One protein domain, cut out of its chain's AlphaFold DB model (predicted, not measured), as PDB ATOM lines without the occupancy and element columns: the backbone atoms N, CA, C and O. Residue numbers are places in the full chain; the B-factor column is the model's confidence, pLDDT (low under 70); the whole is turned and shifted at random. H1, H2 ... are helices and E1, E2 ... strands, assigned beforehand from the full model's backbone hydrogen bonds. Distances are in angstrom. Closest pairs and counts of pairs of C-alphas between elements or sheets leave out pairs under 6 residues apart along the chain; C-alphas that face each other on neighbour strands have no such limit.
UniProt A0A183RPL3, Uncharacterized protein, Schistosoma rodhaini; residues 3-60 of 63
ATOM      1  N   VAL A   3      15.265 -49.873  50.526       72.56
ATOM      2  CA  VAL A   3      14.949 -49.909  49.098       72.56
ATOM      3  C   VAL A   3      13.656 -50.693  48.981       72.56
ATOM      4  O   VAL A   3      13.626 -51.869  49.322       72.56
ATOM      5  N   VAL A   4      12.597 -50.026  48.543       83.38
ATOM      6  CA  VAL A   4      11.325 -50.675  48.221       83.38
ATOM      7  C   VAL A   4      11.085 -50.501  46.728       83.38
ATOM      8  O   VAL A   4      11.378 -49.428  46.192       83.38
ATOM      9  N   PRO A   5      10.639 -51.554  46.033       84.69
ATOM     10  CA  PRO A   5      10.594 -51.570  44.580       84.69
ATOM     11  C   PRO A   5       9.502 -50.675  43.992       84.69
ATOM     12  O   PRO A   5       9.653 -50.274  42.839       84.69
ATOM     13  N   THR A   6       8.430 -50.364  44.733       93.81
ATOM     14  CA  THR A   6       7.275 -49.620  44.201       93.81
ATOM     15  C   THR A   6       6.845 -48.436  45.084       93.81
ATOM     16  O   THR A   6       6.973 -48.497  46.313       93.81
ATOM     17  N   PRO A   7       6.285 -47.367  44.483       94.94
ATOM     18  CA  PRO A   7       5.613 -46.284  45.207       94.94
ATOM     19  C   PRO A   7       4.490 -46.772  46.130       94.94
ATOM     20  O   PRO A   7       4.413 -46.325  47.274       94.94
ATOM     21  N   LYS A   8       3.666 -47.721  45.660       95.69
ATOM     22  CA  LYS A   8       2.543 -48.293  46.420       95.69
ATOM     23  C   LYS A   8       2.994 -48.931  47.722       95.69
ATOM     24  O   LYS A   8       2.460 -48.616  48.782       95.69
ATOM     25  N   GLU A   9       4.020 -49.772  47.653       94.75
ATOM     26  CA  GLU A   9       4.595 -50.406  48.836       94.75
ATOM     27  C   GLU A   9       5.210 -49.376  49.790       94.75
ATOM     28  O   GLU A   9       4.992 -49.446  51.001       94.75
ATOM     29  N   CYS A  10       5.913 -48.371  49.253       94.56
ATOM     30  CA  CYS A  10       6.434 -47.272  50.064       94.56
ATOM     31  C   CYS A  10       5.322 -46.548  50.828       94.56
ATOM     32  O   CYS A  10       5.447 -46.324  52.032       94.56
ATOM     33  N   PHE A  11       4.226 -46.200  50.150       95.12
ATOM     34  CA  PHE A  11       3.146 -45.448  50.772       95.12
ATOM     35  C   PHE A  11       2.448 -46.249  51.872       95.12
ATOM     36  O   PHE A  11       2.249 -45.723  52.965       95.12
ATOM     37  N   SER A  12       2.174 -47.536  51.641       95.06
ATOM     38  CA  SER A  12       1.616 -48.414  52.676       95.06
ATOM     39  C   SER A  12       2.527 -48.529  53.904       95.06
ATOM     40  O   SER A  12       2.047 -48.489  55.036       95.06
ATOM     41  N   LEU A  13       3.848 -48.613  53.714       93.56
ATOM     42  CA  LEU A  13       4.801 -48.626  54.830       93.56
ATOM     43  C   LEU A  13       4.827 -47.291  55.582       93.56
ATOM     44  O   LEU A  13       4.830 -47.287  56.810       93.56
ATOM     45  N   CYS A  14       4.806 -46.166  54.868       94.31
ATOM     46  CA  CYS A  14       4.721 -44.837  55.470       94.31
ATOM     47  C   CYS A  14       3.457 -44.672  56.326       94.31
ATOM     48  O   CYS A  14       3.557 -44.176  57.448       94.31
ATOM     49  N   GLN A  15       2.299 -45.142  55.848       93.69
ATOM     50  CA  GLN A  15       1.037 -45.083  56.592       93.69
ATOM     51  C   GLN A  15       1.124 -45.845  57.922       93.69
ATOM     52  O   GLN A  15       0.686 -45.331  58.949       93.69
ATOM     53  N   ASN A  16       1.782 -47.010  57.939       93.00
ATOM     54  CA  ASN A  16       2.028 -47.776  59.169       93.00
ATOM     55  C   ASN A  16       2.957 -47.055  60.164       93.00
ATOM     56  O   ASN A  16       2.941 -47.361  61.352       93.00
ATOM     57  N   MET A  17       3.767 -46.104  59.689       91.19
ATOM     58  CA  MET A  17       4.651 -45.270  60.512       91.19
ATOM     59  C   MET A  17       4.022 -43.914  60.880       91.19
ATOM     60  O   MET A  17       4.684 -43.094  61.511       91.19
ATOM     61  N   GLY A  18       2.767 -43.670  60.487       92.12
ATOM     62  CA  GLY A  18       2.055 -42.418  60.747       92.12
ATOM     63  C   GLY A  18       2.311 -41.303  59.731       92.12
ATOM     64  O   GLY A  18       1.894 -40.183  59.983       92.12
ATOM     65  N   CYS A  19       2.967 -41.587  58.599       95.00
ATOM     66  CA  CYS A  19       3.113 -40.657  57.477       95.00
ATOM     67  C   CYS A  19       2.016 -40.901  56.430       95.00
ATOM     68  O   CYS A  19       2.074 -41.888  55.693       95.00
ATOM     69  N   THR A  20       1.040 -40.000  56.328       94.75
ATOM     70  CA  THR A  20      -0.104 -40.136  55.408       94.75
ATOM     71  C   THR A  20      -0.032 -39.232  54.183       94.75
ATOM     72  O   THR A  20      -0.757 -39.479  53.223       94.75
ATOM     73  N   GLU A  21       0.845 -38.226  54.171       94.94
ATOM     74  CA  GLU A  21       0.976 -37.305  53.039       94.94
ATOM     75  C   GLU A  21       1.997 -37.816  52.029       94.94
ATOM     76  O   GLU A  21       3.177 -37.993  52.337       94.94
ATOM     77  N   TRP A  22       1.575 -38.019  50.785       95.00
ATOM     78  CA  TRP A  22       2.507 -38.310  49.700       95.00
ATOM     79  C   TRP A  22       3.146 -37.017  49.201       95.00
ATOM     80  O   TRP A  22       2.454 -36.110  48.739       95.00
ATOM     81  N   ASN A  23       4.473 -36.914  49.275       91.69
ATOM     82  CA  ASN A  23       5.156 -35.691  48.872       91.69
ATOM     83  C   ASN A  23       4.952 -35.385  47.371       91.69
ATOM     84  O   ASN A  23       5.163 -36.242  46.512       91.69
ATOM     85  N   HIS A  24       4.592 -34.139  47.044       83.75
ATOM     86  CA  HIS A  24       4.363 -33.687  45.665       83.75
ATOM     87  C   HIS A  24       5.612 -33.787  44.763       83.75
ATOM     88  O   HIS A  24       5.483 -33.944  43.551       83.75
ATOM     89  N   MET A  25       6.819 -33.758  45.340       84.88
ATOM     90  CA  MET A  25       8.094 -33.912  44.628       84.88
ATOM     91  C   MET A  25       8.400 -35.351  44.218       84.88
ATOM     92  O   MET A  25       9.362 -35.571  43.488       84.88
ATOM     93  N   ASN A  26       7.612 -36.339  44.650       82.94
ATOM     94  CA  ASN A  26       7.852 -37.731  44.275       82.94
ATOM     95  C   ASN A  26       7.686 -37.965  42.760       82.94
ATOM     96  O   ASN A  26       8.153 -38.989  42.270       82.94
ATOM     97  N   LEU A  27       7.021 -37.055  42.021       85.38
ATOM     98  CA  LEU A  27       6.741 -37.098  40.566       85.38
ATOM     99  C   LEU A  27       6.025 -38.370  40.060       85.38
ATOM    100  O   LEU A  27       5.675 -38.465  38.886       85.38
ATOM    101  N   ILE A  28       5.794 -39.342  40.939       89.88
ATOM    102  CA  ILE A  28       5.190 -40.640  40.683       89.88
ATOM    103  C   ILE A  28       3.996 -40.774  41.637       89.88
ATOM    104  O   ILE A  28       4.146 -40.485  42.830       89.88
ATOM    105  N   PRO A  29       2.818 -41.210  41.158       93.62
ATOM    106  CA  PRO A  29       1.657 -41.423  42.016       93.62
ATOM    107  C   PRO A  29       1.926 -42.479  43.094       93.62
ATOM    108  O   PRO A  29       2.520 -43.520  42.807       93.62
ATOM    109  N   SER A  30       1.422 -42.249  44.308       93.38
ATOM    110  CA  SER A  30       1.560 -43.183  45.435       93.38
ATOM    111  C   SER A  30       0.985 -44.567  45.143       93.38
ATOM    112  O   SER A  30       1.523 -45.548  45.619       93.38
ATOM    113  N   GLY A  31      -0.071 -44.674  44.332       93.81
ATOM    114  CA  GLY A  31      -0.686 -45.955  43.960       93.81
ATOM    115  C   GLY A  31       0.032 -46.727  42.848       93.81
ATOM    116  O   GLY A  31      -0.449 -47.787  42.455       93.81
ATOM    117  N   SER A  32       1.138 -46.208  42.308       94.81
ATOM    118  CA  SER A  32       1.837 -46.848  41.191       94.81
ATOM    119  C   SER A  32       2.518 -48.155  41.611       94.81
ATOM    120  O   SER A  32       3.220 -48.220  42.622       94.81
ATOM    121  N   GLU A  33       2.332 -49.186  40.786       95.19
ATOM    122  CA  GLU A  33       2.977 -50.503  40.899       95.19
ATOM    123  C   GLU A  33       4.232 -50.615  40.017       95.19
ATOM    124  O   GLU A  33       4.852 -51.675  39.930       95.19
ATOM    125  N   GLU A  34       4.632 -49.525  39.352       93.31
ATOM    126  CA  GLU A  34       5.825 -49.521  38.512       93.31
ATOM    127  C   GLU A  34       7.086 -49.735  39.363       93.31
ATOM    128  O   GLU A  34       7.385 -48.966  40.282       93.31
ATOM    129  N   VAL A  35       7.861 -50.767  39.017       92.12
ATOM    130  CA  VAL A  35       9.106 -51.085  39.714       92.12
ATOM    131  C   VAL A  35      10.188 -50.065  39.363       92.12
ATOM    132  O   VAL A  35      10.677 -50.018  38.233       92.12
ATOM    133  N   LYS A  36      10.645 -49.300  40.358       89.50
ATOM    134  CA  LYS A  36      11.758 -48.355  40.215       89.50
ATOM    135  C   LYS A  36      12.978 -48.840  40.990       89.50
ATOM    136  O   LYS A  36      13.192 -48.520  42.159       89.50
ATOM    137  N   ARG A  37      13.846 -49.577  40.295       81.44
ATOM    138  CA  ARG A  37      15.188 -49.908  40.795       81.44
ATOM    139  C   ARG A  37      15.901 -48.574  41.063       81.44
ATOM    140  O   ARG A  37      15.848 -47.683  40.221       81.44
ATOM    141  N   TYR A  38      16.505 -48.398  42.235       86.50
ATOM    142  CA  TYR A  38      17.148 -47.148  42.685       86.50
ATOM    143  C   TYR A  38      16.231 -46.036  43.214       86.50
ATOM    144  O   TYR A  38      16.621 -44.876  43.142       86.50
ATOM    145  N   HIS A  39      15.055 -46.338  43.761       89.88
ATOM    146  CA  HIS A  39      14.332 -45.380  44.608       89.88
ATOM    147  C   HIS A  39      14.411 -45.786  46.082       89.88
ATOM    148  O   HIS A  39      14.598 -46.958  46.412       89.88
ATOM    149  N   ARG A  40      14.332 -44.804  46.983       88.94
ATOM    150  CA  ARG A  40      14.302 -45.021  48.434       88.94
ATOM    151  C   ARG A  40      13.033 -44.441  49.020       88.94
ATOM    152  O   ARG A  40      12.670 -43.306  48.714       88.94
ATOM    153  N   CYS A  41      12.438 -45.215  49.918       91.94
ATOM    154  CA  CYS A  41      11.307 -44.780  50.711       91.94
ATOM    155  C   CYS A  41      11.766 -44.143  52.023       91.94
ATOM    156  O   CYS A  41      12.677 -44.657  52.692       91.94
ATOM    157  N   ARG A  42      11.137 -43.028  52.400       92.62
ATOM    158  CA  ARG A  42      11.378 -42.352  53.677       92.62
ATOM    159  C   ARG A  42      10.101 -41.702  54.207       92.62
ATOM    160  O   ARG A  42       9.519 -40.862  53.535       92.62
ATOM    161  N   CYS A  43       9.735 -42.051  55.437       93.12
ATOM    162  CA  CYS A  43       8.757 -41.324  56.242       93.12
ATOM    163  C   CYS A  43       9.483 -40.243  57.061       93.12
ATOM    164  O   CYS A  43      10.550 -40.505  57.625       93.12
ATOM    165  N   PHE A  44       8.925 -39.034  57.079       93.12
ATOM    166  CA  PHE A  44       9.323 -37.906  57.920       93.12
ATOM    167  C   PHE A  44       8.140 -37.536  58.824       93.12
ATOM    168  O   PHE A  44       7.281 -36.746  58.406       93.12
ATOM    169  N   PRO A  45       8.055 -38.133  60.027       90.56
ATOM    170  CA  PRO A  45       6.922 -37.950  60.931       90.56
ATOM    171  C   PRO A  45       6.677 -36.488  61.313       90.56
ATOM    172  O   PRO A  45       5.529 -36.078  61.442       90.56
ATOM    173  N   GLU A  46       7.734 -35.679  61.415       92.50
ATOM    174  CA  GLU A  46       7.667 -34.258  61.781       92.50
ATOM    175  C   GLU A  46       6.838 -33.426  60.792       92.50
ATOM    176  O   GLU A  46       6.309 -32.377  61.154       92.50
ATOM    177  N   TYR A  47       6.711 -33.904  59.551       93.06
ATOM    178  CA  TYR A  47       5.951 -33.257  58.482       93.06
ATOM    179  C   TYR A  47       4.774 -34.107  57.993       93.06
ATOM    180  O   TYR A  47       4.113 -33.716  57.036       93.06
ATOM    181  N   ASN A  48       4.520 -35.271  58.605       94.56
ATOM    182  CA  ASN A  48       3.550 -36.263  58.129       94.56
ATOM    183  C   ASN A  48       3.797 -36.729  56.670       94.56
ATOM    184  O   ASN A  48       2.879 -37.170  55.983       94.56
ATOM    185  N   MET A  49       5.035 -36.634  56.166       95.81
ATOM    186  CA  MET A  49       5.340 -36.801  54.737       95.81
ATOM    187  C   MET A  49       6.050 -38.114  54.398       95.81
ATOM    188  O   MET A  49       7.030 -38.504  55.034       95.81
ATOM    189  N   CYS A  50       5.627 -38.729  53.298       94.81
ATOM    190  CA  CYS A  50       6.248 -39.876  52.659       94.81
ATOM    191  C   CYS A  50       6.961 -39.471  51.363       94.81
ATOM    192  O   CYS A  50       6.388 -38.827  50.477       94.81
ATOM    193  N   PHE A  51       8.213 -39.892  51.235       93.88
ATOM    194  CA  PHE A  51       9.064 -39.628  50.085       93.88
ATOM    195  C   PHE A  51       9.468 -40.925  49.402       93.88
ATOM    196  O   PHE A  51       9.828 -41.900  50.062       93.88
ATOM    197  N   TYR A  52       9.491 -40.882  48.078       93.38
ATOM    198  CA  TYR A  52       9.917 -41.953  47.201       93.38
ATOM    199  C   TYR A  52      10.800 -41.375  46.102       93.38
ATOM    200  O   TYR A  52      10.353 -41.044  45.006       93.38
ATOM    201  N   ASN A  53      12.077 -41.213  46.435       90.44
ATOM    202  CA  ASN A  53      13.006 -40.450  45.614       90.44
ATOM    203  C   ASN A  53      14.044 -41.346  44.958       90.44
ATOM    204  O   ASN A  53      14.547 -42.299  45.563       90.44
ATOM    205  N   TYR A  54      14.414 -40.969  43.741       88.50
ATOM    206  CA  TYR A  54      15.543 -41.541  43.032       88.50
ATOM    207  C   TYR A  54      16.841 -41.370  43.825       88.50
ATOM    208  O   TYR A  54      17.147 -40.302  44.353       88.50
ATOM    209  N   VAL A  55      17.637 -42.432  43.855       86.50
ATOM    210  CA  VAL A  55      18.983 -42.458  44.412       86.50
ATOM    211  C   VAL A  55      19.980 -42.240  43.268       86.50
ATOM    212  O   VAL A  55      20.105 -43.108  42.386       86.50
ATOM    213  N   PRO A  56      20.716 -41.110  43.260       87.00
ATOM    214  CA  PRO A  56      21.762 -40.850  42.277       87.00
ATOM    215  C   PRO A  56      22.820 -41.947  42.274       87.00
ATOM    216  O   PRO A  56      23.137 -42.497  43.326       87.00
ATOM    217  N   LYS A  57      23.403 -42.241  41.104       85.75
ATOM    218  CA  LYS A  57      24.353 -43.354  40.923       85.75
ATOM    219  C   LYS A  57      25.498 -43.346  41.945       85.75
ATOM    220  O   LYS A  57      25.810 -44.396  42.487       85.75
ATOM    221  N   ILE A  58      26.038 -42.168  42.258       87.44
ATOM    222  CA  ILE A  58      27.109 -41.967  43.252       87.44
ATOM    223  C   ILE A  58      26.729 -42.371  44.690       87.44
ATOM    224  O   ILE A  58      27.603 -42.577  45.520       87.44
ATOM    225  N   HIS A  59      25.433 -42.482  44.990       81.62
ATOM    226  CA  HIS A  59      24.891 -42.830  46.308       81.62
ATOM    227  C   HIS A  59      24.232 -44.219  46.333       81.62
ATOM    228  O   HIS A  59      23.584 -44.581  47.315       81.62
ATOM    229  N   ARG A  60      24.365 -44.993  45.248       78.75
ATOM    230  CA  ARG A  60      23.838 -46.362  45.138       78.75
ATOM    231  C   ARG A  60      24.780 -47.423  45.685       78.75
ATOM    232  O   ARG A  60      24.492 -48.596  45.480       78.75
TER     233      ARG A  60
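What this domain is: This is residues 3 to 60 of the 63 residues of an uncharacterized protein of Schistosoma rodhaini (UniProt A0A183RPL3). With little regular structure, this small domain is one short helix, H1, packed over a two-stranded antiparallel hairpin, E1 and E2, with a long loop, residues 17 to 38, joining H1 to E1. In that loop, residues 21 to 22 pair in parallel with residues 49 to 50 of E2. The printed part has 58 residues in the order H1, E1, E2, of mixed class, with only 22 in named elements. It is compact, with a radius of gyration of the C-alphas of 10.6 A and spans of 29 by 22 by 18 A.

Where its parts are: H1, residues 7 to 16, begins at C-alpha 7 (5.613, -46.284, 45.207) and is 14.5 A long. E1, residues 39 to 44, measures 16.1 A. E2, residues 49 to 54, measures 16.2 A and ends at C-alpha 54 (15.543, -41.541, 43.032).

How they stand to each other: The closest C-alphas of H1 and E1 are those of Cys 14 and Cys 43, 5.4 A apart; those of H1 and E2 are Cys 14 and Cys 50, 5.9 A. In the hairpin E1 and E2, N 42 and O 51 are within hydrogen-bond range at 2.9 A. In H1 every O i to N i+4 pair is within range.

The domain as a whole: The C-alphas farthest apart, Gly 18 and Ile 58, are 30.6 A apart. The printed part has no cut. The link from H1 to E1 is long; that from E1 to E2 is tight. No printed residue is under 70 in pLDDT.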